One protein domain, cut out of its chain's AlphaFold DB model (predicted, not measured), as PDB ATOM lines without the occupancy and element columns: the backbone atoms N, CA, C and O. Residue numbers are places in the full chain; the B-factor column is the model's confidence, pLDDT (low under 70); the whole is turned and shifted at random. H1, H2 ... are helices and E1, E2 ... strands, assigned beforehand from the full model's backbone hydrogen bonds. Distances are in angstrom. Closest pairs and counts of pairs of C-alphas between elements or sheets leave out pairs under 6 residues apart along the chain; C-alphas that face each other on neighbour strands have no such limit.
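AT A GLANCE: This is residues 2 to 76 of the 328 residues of an uncharacterized protein of Photobacterium sanguinicancri (UniProt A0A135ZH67). Two small strand hairpins, E1 with E2 and E3 with E4, are joined through short H1 and longer H2, which packs on the second hairpin mainly at E3. A loop, residues 44 to 57, returns from H2 past E1 to E3. The 75 printed residues, under half in named elements, have two named helices and four strands, in order E1 E2 H1 H2 E3 E4; the class is mixed, both sheets antiparallel. The whole is compact, radius of gyration of the C-alphas 11.9 A, spanning 34 by 26 by 25 A.

IN THESE COORDINATES: E1, residues 11 to 14, begins at C-alpha (243.103, 295.292, 333.944). E2 is 19 to 22, H1 23 to 27, H2 32 to 43 at 16.8 A, E3 58 to 62 at 13.1 A. E4, 69 to 73 at 13.5 A, ends at (241.802, 285.817, 342.753).

HOW THE PARTS SIT: In hairpin E1 and E2, N 12 and O 21 are 3.0 A apart; in hairpin E3 and E4, N 59 and O 72 are 2.8 A apart. Residues 12 to 13 pair antiparallel with 50 to 51. The closest C-alphas of H2 and E3, Arg 39 and Leu 60, are 5.3 A apart; those of H1 and E4, Leu 27 and Tyr 69, 6.3 A. In H1 and H2 every O i to N i+4 pair is within hydrogen-bond range.

THE WHOLE: The farthest C-alphas, Lys 2 and Thr 46, are 37.3 A apart. The printed part has no cut; the link H2 to E3 is long. Residues 2 to 6 have pLDDT under 70.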
ATOM      1  N   LYS A   2     222.191 288.496 323.320       27.25
ATOM      2  CA  LYS A   2     223.650 288.685 323.285       27.25
ATOM      3  C   LYS A   2     224.174 288.624 324.719       27.25
ATOM      4  O   LYS A   2     223.869 289.508 325.511       27.25
ATOM      5  N   ALA A   3     224.892 287.564 325.063       31.02
ATOM      6  CA  ALA A   3     225.456 287.408 326.391       31.02
ATOM      7  C   ALA A   3     226.720 288.272 326.514       31.02
ATOM      8  O   ALA A   3     227.804 287.866 326.098       31.02
ATOM      9  N   HIS A   4     226.557 289.477 327.063       36.06
ATOM     10  CA  HIS A   4     227.652 290.238 327.654       36.06
ATOM     11  C   HIS A   4     228.233 289.406 328.802       36.06
ATOM     12  O   HIS A   4     227.611 289.263 329.851       36.06
ATOM     13  N   HIS A   5     229.389 288.793 328.573       53.09
ATOM     14  CA  HIS A   5     230.138 288.076 329.598       53.09
ATOM     15  C   HIS A   5     231.304 288.962 330.032       53.09
ATOM     16  O   HIS A   5     232.447 288.772 329.613       53.09
ATOM     17  N   ASP A   6     230.998 289.985 330.821       67.19
ATOM     18  CA  ASP A   6     232.006 290.942 331.249       67.19
ATOM     19  C   ASP A   6     232.959 290.286 332.255       67.19
ATOM     20  O   ASP A   6     232.555 289.733 333.282       67.19
ATOM     21  N   ARG A   7     234.257 290.332 331.947       84.38
ATOM     22  CA  ARG A   7     235.315 289.939 332.881       84.38
ATOM     23  C   ARG A   7     235.269 290.879 334.082       84.38
ATOM     24  O   ARG A   7     235.348 292.090 333.901       84.38
ATOM     25  N   LEU A   8     235.229 290.332 335.298       88.31
ATOM     26  CA  LEU A   8     235.274 291.151 336.514       88.31
ATOM     27  C   LEU A   8     236.605 291.918 336.621       88.31
ATOM     28  O   LEU A   8     236.624 293.107 336.926       88.31
ATOM     29  N   ILE A   9     237.718 291.250 336.302       92.00
ATOM     30  CA  ILE A   9     239.045 291.866 336.198       92.00
ATOM     31  C   ILE A   9     239.311 292.229 334.733       92.00
ATOM     32  O   ILE A   9     239.521 291.355 333.890       92.00
ATOM     33  N   THR A  10     239.323 293.529 334.430       93.81
ATOM     34  CA  THR A  10     239.550 294.065 333.071       93.81
ATOM     35  C   THR A  10     240.962 294.617 332.858       93.81
ATOM     36  O   THR A  10     241.401 294.774 331.714       93.81
ATOM     37  N   LYS A  11     241.697 294.875 333.946       95.56
ATOM     38  CA  LYS A  11     243.103 295.292 333.944       95.56
ATOM     39  C   LYS A  11     243.885 294.503 334.991       95.56
ATOM     40  O   LYS A  11     243.378 294.252 336.081       95.56
ATOM     41  N   VAL A  12     245.124 294.153 334.668       96.94
ATOM     42  CA  VAL A  12     246.075 293.518 335.594       96.94
ATOM     43  C   VAL A  12     247.389 294.276 335.575       96.94
ATOM     44  O   VAL A  12     247.754 294.831 334.543       96.94
ATOM     45  N   TYR A  13     248.098 294.316 336.696       97.38
ATOM     46  CA  TYR A  13     249.462 294.832 336.734       97.38
ATOM     47  C   TYR A  13     250.448 293.702 336.450       97.38
ATOM     48  O   TYR A  13     250.352 292.615 337.028       97.38
ATOM     49  N   ASP A  14     251.395 293.969 335.563       96.31
ATOM     50  CA  ASP A  14     252.466 293.055 335.204       96.31
ATOM     51  C   ASP A  14     253.798 293.552 335.789       96.31
ATOM     52  O   ASP A  14     254.363 294.528 335.288       96.31
ATOM     53  N   PRO A  15     254.340 292.881 336.823       95.06
ATOM     54  CA  PRO A  15     255.591 293.292 337.457       95.06
ATOM     55  C   PRO A  15     256.823 293.255 336.543       95.06
ATOM     56  O   PRO A  15     257.795 293.953 336.831       95.06
ATOM     57  N   ILE A  16     256.807 292.458 335.466       92.19
ATOM     58  CA  ILE A  16     257.952 292.315 334.555       92.19
ATOM     59  C   ILE A  16     258.073 293.550 333.666       92.19
ATOM     60  O   ILE A  16     259.144 294.148 333.593       92.19
ATOM     61  N   VAL A  17     256.977 293.955 333.020       93.06
ATOM     62  CA  VAL A  17     256.964 295.158 332.164       93.06
ATOM     63  C   VAL A  17     256.656 296.439 332.943       93.06
ATOM     64  O   VAL A  17     256.779 297.528 332.393       93.06
ATOM     65  N   ARG A  18     256.302 296.310 334.229       93.75
ATOM     66  CA  ARG A  18     255.950 297.401 335.153       93.75
ATOM     67  C   ARG A  18     254.804 298.273 334.645       93.75
ATOM     68  O   ARG A  18     254.822 299.489 334.817       93.75
ATOM     69  N   ASP A  19     253.808 297.643 334.033       95.75
ATOM     70  CA  ASP A  19     252.676 298.340 333.427       95.75
ATOM     71  C   ASP A  19     251.357 297.586 333.638       95.75
ATOM     72  O   ASP A  19     251.325 296.398 333.982       95.75
ATOM     73  N   PHE A  20     250.251 298.300 333.441       94.88
ATOM     74  CA  PHE A  20     248.911 297.742 333.443       94.88
ATOM     75  C   PHE A  20     248.544 297.202 332.066       94.88
ATOM     76  O   PHE A  20     248.480 297.921 331.070       94.88
ATOM     77  N   ILE A  21     248.190 295.925 332.028       94.94
ATOM     78  CA  ILE A  21     247.755 295.235 330.824       94.94
ATOM     79  C   ILE A  21     246.231 295.183 330.799       94.94
ATOM     80  O   ILE A  21     245.580 294.768 331.762       94.94
ATOM     81  N   ASN A  22     245.652 295.586 329.670       95.31
ATOM     82  CA  ASN A  22     244.241 295.349 329.394       95.31
ATOM     83  C   ASN A  22     244.013 293.849 329.141       95.31
ATOM     84  O   ASN A  22     244.617 293.269 328.236       95.31
ATOM     85  N   VAL A  23     243.131 293.230 329.927       93.75
ATOM     86  CA  VAL A  23     242.920 291.775 329.909       93.75
ATOM     87  C   VAL A  23     242.342 291.298 328.579       93.75
ATOM     88  O   VAL A  23     242.752 290.250 328.093       93.75
ATOM     89  N   ALA A  24     241.444 292.071 327.962       92.19
ATOM     90  CA  ALA A  24     240.884 291.735 326.655       92.19
ATOM     91  C   ALA A  24     241.983 291.688 325.589       92.19
ATOM     92  O   ALA A  24     242.151 290.677 324.921       92.19
ATOM     93  N   ARG A  25     242.851 292.705 325.541       90.38
ATOM     94  CA  ARG A  25     244.004 292.719 324.626       90.38
ATOM     95  C   ARG A  25     244.953 291.529 324.823       90.38
ATOM     96  O   ARG A  25     245.622 291.130 323.878       90.38
ATOM     97  N   GLN A  26     245.063 291.010 326.043       91.81
ATOM     98  CA  GLN A  26     245.985 289.921 326.362       91.81
ATOM     99  C   GLN A  26     245.394 288.524 326.132       91.81
ATOM    100  O   GLN A  26     246.143 287.601 325.814       91.81
ATOM    101  N   LEU A  27     244.093 288.352 326.382       93.25
ATOM    102  CA  LEU A  27     243.438 287.043 326.405       93.25
ATOM    103  C   LEU A  27     242.482 286.818 325.229       93.25
ATOM    104  O   LEU A  27     242.147 285.669 324.959       93.25
ATOM    105  N   ASP A  28     242.024 287.863 324.538       90.00
ATOM    106  CA  ASP A  28     241.186 287.692 323.348       90.00
ATOM    107  C   ASP A  28     242.049 287.183 322.190       90.00
ATOM    108  O   ASP A  28     243.058 287.792 321.838       90.00
ATOM    109  N   GLY A  29     241.663 286.041 321.616       86.06
ATOM    110  CA  GLY A  29     242.415 285.396 320.535       86.06
ATOM    111  C   GLY A  29     243.746 284.776 320.970       86.06
ATOM    112  O   GLY A  29     244.563 284.449 320.115       86.06
ATOM    113  N   ILE A  30     243.986 284.617 322.280       90.88
ATOM    114  CA  ILE A  30     245.147 283.865 322.762       90.88
ATOM    115  C   ILE A  30     245.071 282.422 322.251       90.88
ATOM    116  O   ILE A  30     244.027 281.774 322.348       90.88
ATOM    117  N   ASP A  31     246.190 281.926 321.726       88.88
ATOM    118  CA  ASP A  31     246.347 280.513 321.392       88.88
ATOM    119  C   ASP A  31     246.068 279.642 322.628       88.88
ATOM    120  O   ASP A  31     246.477 279.977 323.746       88.88
ATOM    121  N   GLU A  32     245.375 278.518 322.439       89.69
ATOM    122  CA  GLU A  32     245.007 277.639 323.552       89.69
ATOM    123  C   GLU A  32     246.254 277.134 324.287       89.69
ATOM    124  O   GLU A  32     246.297 277.155 325.519       89.69
ATOM    125  N   GLY A  33     247.299 276.749 323.549       91.12
ATOM    126  CA  GLY A  33     248.540 276.292 324.159       91.12
ATOM    127  C   GLY A  33     249.240 277.378 324.959       91.12
ATOM    128  O   GLY A  33     249.700 277.127 326.073       91.12
ATOM    129  N   GLU A  34     249.267 278.608 324.449       92.12
ATOM    130  CA  GLU A  34     249.776 279.759 325.199       92.12
ATOM    131  C   GLU A  34     248.961 280.046 326.469       92.12
ATOM    132  O   GLU A  34     249.535 280.362 327.514       92.12
ATOM    133  N   PHE A  35     247.639 279.881 326.430       94.56
ATOM    134  CA  PHE A  35     246.799 280.006 327.619       94.56
ATOM    135  C   PHE A  35     247.154 278.962 328.688       94.56
ATOM    136  O   PHE A  35     247.365 279.333 329.847       94.56
ATOM    137  N   PHE A  36     247.272 277.681 328.326       94.94
ATOM    138  CA  PHE A  36     247.624 276.617 329.276       94.94
ATOM    139  C   PHE A  36     249.058 276.739 329.804       94.94
ATOM    140  O   PHE A  36     249.272 276.617 331.013       94.94
ATOM    141  N   ARG A  37     250.025 277.098 328.950       94.75
ATOM    142  CA  ARG A  37     251.395 277.418 329.386       94.75
ATOM    143  C   ARG A  37     251.415 278.576 330.377       94.75
ATOM    144  O   ARG A  37     252.037 278.471 331.430       94.75
ATOM    145  N   ARG A  38     250.676 279.653 330.105       95.19
ATOM    146  CA  ARG A  38     250.613 280.810 331.007       95.19
ATOM    147  C   ARG A  38     249.931 280.484 332.331       95.19
ATOM    148  O   ARG A  38     250.395 280.936 333.374       95.19
ATOM    149  N   ARG A  39     248.852 279.694 332.313       95.06
ATOM    150  CA  ARG A  39     248.208 279.189 333.542       95.06
ATOM    151  C   ARG A  39     249.210 278.462 334.423       95.06
ATOM    152  O   ARG A  39     249.272 278.735 335.619       95.06
ATOM    153  N   ARG A  40     249.991 277.572 333.816       94.62
ATOM    154  CA  ARG A  40     251.017 276.779 334.483       94.62
ATOM    155  C   ARG A  40     252.133 277.650 335.050       94.62
ATOM    156  O   ARG A  40     252.375 277.583 336.247       94.62
ATOM    157  N   GLN A  41     252.690 278.566 334.258       95.12
ATOM    158  CA  GLN A  41     253.711 279.516 334.723       95.12
ATOM    159  C   GLN A  41     253.247 280.368 335.915       95.12
ATOM    160  O   GLN A  41     254.029 280.667 336.816       95.12
ATOM    161  N   ILE A  42     251.972 280.777 335.929       95.62
ATOM    162  CA  ILE A  42     251.387 281.521 337.055       95.62
ATOM    163  C   ILE A  42     251.302 280.655 338.313       95.62
ATOM    164  O   ILE A  42     251.493 281.156 339.422       95.62
ATOM    165  N   GLU A  43     250.998 279.370 338.157       93.94
ATOM    166  CA  GLU A  43     250.869 278.454 339.285       93.94
ATOM    167  C   GLU A  43     252.224 278.002 339.840       93.94
ATOM    168  O   GLU A  43     252.382 277.962 341.053       93.94
ATOM    169  N   GLU A  44     253.208 277.778 338.968       92.38
ATOM    170  CA  GLU A  44     254.617 277.503 339.308       92.38
ATOM    171  C   GLU A  44     255.351 278.751 339.845       92.38
ATOM    172  O   GLU A  44     256.493 278.683 340.292       92.38
ATOM    173  N   GLY A  45     254.730 279.933 339.756       92.50
ATOM    174  CA  GLY A  45     255.312 281.200 340.204       92.50
ATOM    175  C   GLY A  45     256.394 281.777 339.282       92.50
ATOM    176  O   GLY A  45     256.970 282.818 339.597       92.50
ATOM    177  N   THR A  46     256.653 281.166 338.121       93.25
ATOM    178  CA  THR A  46     257.585 281.688 337.101       93.25
ATOM    179  C   THR A  46     257.016 282.890 336.348       93.25
ATOM    180  O   THR A  46     257.755 283.680 335.755       93.25
ATOM    181  N   ARG A  47     255.695 283.084 336.418       94.94
ATOM    182  CA  ARG A  47     255.003 284.292 335.981       94.94
ATOM    183  C   ARG A  47     254.081 284.798 337.079       94.94
ATOM    184  O   ARG A  47     253.501 284.032 337.834       94.94
ATOM    185  N   THR A  48     253.903 286.107 337.179       96.25
ATOM    186  CA  THR A  48     252.948 286.698 338.124       96.25
ATOM    187  C   THR A  48     252.217 287.855 337.468       96.25
ATOM    188  O   THR A  48     252.832 288.663 336.771       96.25
ATOM    189  N   TYR A  49     250.912 287.924 337.714       97.00
ATOM    190  CA  TYR A  49     250.054 289.065 337.409       97.00
ATOM    191  C   TYR A  49     249.319 289.459 338.682       97.00
ATOM    192  O   TYR A  49     248.857 288.590 339.425       97.00
ATOM    193  N   LEU A  50     249.234 290.760 338.940       96.94
ATOM    194  CA  LEU A  50     248.622 291.298 340.148       96.94
ATOM    195  C   LEU A  50     247.300 291.988 339.819       96.94
ATOM    196  O   LEU A  50     247.127 292.574 338.746       96.94
ATOM    197  N   CYS A  51     246.368 291.946 340.764       96.38
ATOM    198  CA  CYS A  51     245.140 292.723 340.684       96.38
ATOM    199  C   CYS A  51     245.455 294.216 340.597       96.38
ATOM    200  O   CYS A  51     246.256 294.730 341.370       96.38
ATOM    201  N   SER A  52     244.783 294.940 339.701       94.81
ATOM    202  CA  SER A  52     244.983 296.385 339.567       94.81
ATOM    203  C   SER A  52     244.431 297.203 340.739       94.81
ATOM    204  O   SER A  52     244.604 298.416 340.753       94.81
ATOM    205  N   VAL A  53     243.712 296.565 341.669       94.06
ATOM    206  CA  VAL A  53     243.077 297.217 342.824       94.06
ATOM    207  C   VAL A  53     243.801 296.858 344.116       94.06
ATOM    208  O   VAL A  53     244.299 297.743 344.800       94.06
ATOM    209  N   CYS A  54     243.874 295.568 344.451       93.94
ATOM    210  CA  CYS A  54     244.472 295.113 345.710       93.94
ATOM    211  C   CYS A  54     245.930 294.650 345.578       93.94
ATOM    212  O   CYS A  54     246.535 294.288 346.579       93.94
ATOM    213  N   TYR A  55     246.489 294.603 344.360       94.19
ATOM    214  CA  TYR A  55     247.838 294.095 344.072       94.19
ATOM    215  C   TYR A  55     248.118 292.653 344.530       94.19
ATOM    216  O   TYR A  55     249.263 292.208 344.512       94.19
ATOM    217  N   GLN A  56     247.085 291.884 344.875       94.81
ATOM    218  CA  GLN A  56     247.237 290.470 345.196       94.81
ATOM    219  C   GLN A  56     247.510 289.639 343.929       94.81
ATOM    220  O   GLN A  56     246.999 289.983 342.853       94.81
ATOM    221  N   PRO A  57     248.266 288.528 344.038       95.12
ATOM    222  CA  PRO A  57     248.496 287.613 342.928       95.12
ATOM    223  C   PRO A  57     247.204 287.005 342.386       95.12
ATOM    224  O   PRO A  57     246.354 286.521 343.138       95.12
ATOM    225  N   LEU A  58     247.095 286.985 341.063       95.25
ATOM    226  CA  LEU A  58     245.971 286.414 340.336       95.25
ATOM    227  C   LEU A  58     246.319 285.042 339.765       95.25
ATOM    228  O   LEU A  58     247.481 284.713 339.540       95.25
ATOM    229  N   VAL A  59     245.279 284.268 339.481       94.69
ATOM    230  CA  VAL A  59     245.336 283.029 338.704       94.69
ATOM    231  C   VAL A  59     244.589 283.206 337.394       94.69
ATOM    232  O   VAL A  59     243.648 283.996 337.297       94.69
ATOM    233  N   LEU A  60     244.997 282.454 336.379       94.88
ATOM    234  CA  LEU A  60     244.342 282.452 335.080       94.88
ATOM    235  C   LEU A  60     243.314 281.314 335.035       94.88
ATOM    236  O   LEU A  60     243.617 280.168 335.365       94.88
ATOM    237  N   ARG A  61     242.078 281.626 334.652       92.00
ATOM    238  CA  ARG A  61     240.926 280.715 334.610       92.00
ATOM    239  C   ARG A  61     240.237 280.786 333.252       92.00
ATOM    240  O   ARG A  61     240.460 281.710 332.473       92.00
ATOM    241  N   GLY A  62     239.383 279.810 332.978       89.12
ATOM    242  CA  GLY A  62     238.469 279.893 331.853       89.12
ATOM    243  C   GLY A  62     237.158 279.175 332.106       89.12
ATOM    244  O   GLY A  62     237.022 278.417 333.069       89.12
ATOM    245  N   THR A  63     236.171 279.500 331.279       85.38
ATOM    246  CA  THR A  63     234.833 278.915 331.366       85.38
ATOM    247  C   THR A  63     234.850 277.445 330.939       85.38
ATOM    248  O   THR A  63     235.716 277.048 330.160       85.38
ATOM    249  N   PRO A  64     233.867 276.628 331.364       78.94
ATOM    250  CA  PRO A  64     233.749 275.244 330.893       78.94
ATOM    251  C   PRO A  64     233.697 275.126 329.363       78.94
ATOM    252  O   PRO A  64     234.265 274.203 328.794       78.94
ATOM    253  N   SER A  65     233.074 276.101 328.692       78.25
ATOM    254  CA  SER A  65     233.020 276.194 327.230       78.25
ATOM    255  C   SER A  65     234.338 276.615 326.568       78.25
ATOM    256  O   SER A  65     234.401 276.626 325.345       78.25
ATOM    257  N   ARG A  66     235.358 277.021 327.343       80.69
ATOM    258  CA  ARG A  66     236.639 277.598 326.878       80.69
ATOM    259  C   ARG A  66     236.513 278.802 325.937       80.69
ATOM    260  O   ARG A  66     237.469 279.190 325.286       80.69
ATOM    261  N   VAL A  67     235.349 279.451 325.921       77.81
ATOM    262  CA  VAL A  67     235.122 280.666 325.125       77.81
ATOM    263  C   VAL A  67     235.734 281.892 325.800       77.81
ATOM    264  O   VAL A  67     236.126 282.838 325.125       77.81
ATOM    265  N   ILE A  68     235.802 281.905 327.138       82.88
ATOM    266  CA  ILE A  68     236.234 283.087 327.889       82.88
ATOM    267  C   ILE A  68     237.286 282.716 328.913       82.88
ATOM    268  O   ILE A  68     237.033 281.983 329.873       82.88
ATOM    269  N   TYR A  69     238.451 283.326 328.740       92.44
ATOM    270  CA  TYR A  69     239.550 283.304 329.690       92.44
ATOM    271  C   TYR A  69     239.575 284.594 330.502       92.44
ATOM    272  O   TYR A  69     239.337 285.685 329.972       92.44
ATOM    273  N   HIS A  70     239.834 284.474 331.799       93.19
ATOM    274  CA  HIS A  70     239.815 285.592 332.737       93.19
ATOM    275  C   HIS A  70     240.825 285.382 333.860       93.19
ATOM    276  O   HIS A  70     241.152 284.253 334.226       93.19
ATOM    277  N   TYR A  71     241.289 286.488 334.433       94.88
ATOM    278  CA  TYR A  71     241.993 286.439 335.702       94.88
ATOM    279  C   TYR A  71     241.007 286.410 336.857       94.88
ATOM    280  O   TYR A  71     239.942 287.023 336.795       94.88
ATOM    281  N   SER A  72     241.398 285.721 337.920       92.94
ATOM    282  CA  SER A  72     240.623 285.594 339.143       92.94
ATOM    283  C   SER A  72     241.559 285.581 340.345       92.94
ATOM    284  O   SER A  72     242.738 285.244 340.223       92.94
ATOM    285  N   HIS A  73     241.045 285.944 341.513       92.06
ATOM    286  CA  HIS A  73     241.802 285.817 342.753       92.06
ATOM    287  C   HIS A  73     241.921 284.337 343.148       92.06
ATOM    288  O   HIS A  73     241.146 283.471 342.714       92.06
ATOM    289  N   ARG A  74     242.910 284.019 343.988       87.25
ATOM    290  CA  ARG A  74     242.985 282.692 344.608       87.25
ATOM    291  C   ARG A  74     241.823 282.549 345.597       87.25
ATOM    292  O   ARG A  74     241.331 283.528 346.151       87.25
ATOM    293  N   LEU A  75     241.374 281.315 345.830       76.94
ATOM    294  CA  LEU A  75     240.215 281.043 346.699       76.94
ATOM    295  C   LEU A  75     240.431 281.486 348.159       76.94
ATOM    296  O   LEU A  75     239.464 281.669 348.885       76.94
ATOM    297  N   SER A  76     241.686 281.664 348.575       74.94
ATOM    298  CA  SER A  76     242.095 282.099 349.913       74.94
ATOM    299  C   SER A  76     242.639 283.534 349.956       74.94
ATOM    300  O   SER A  76     243.351 283.875 350.894       74.94
TER     301      SER A  76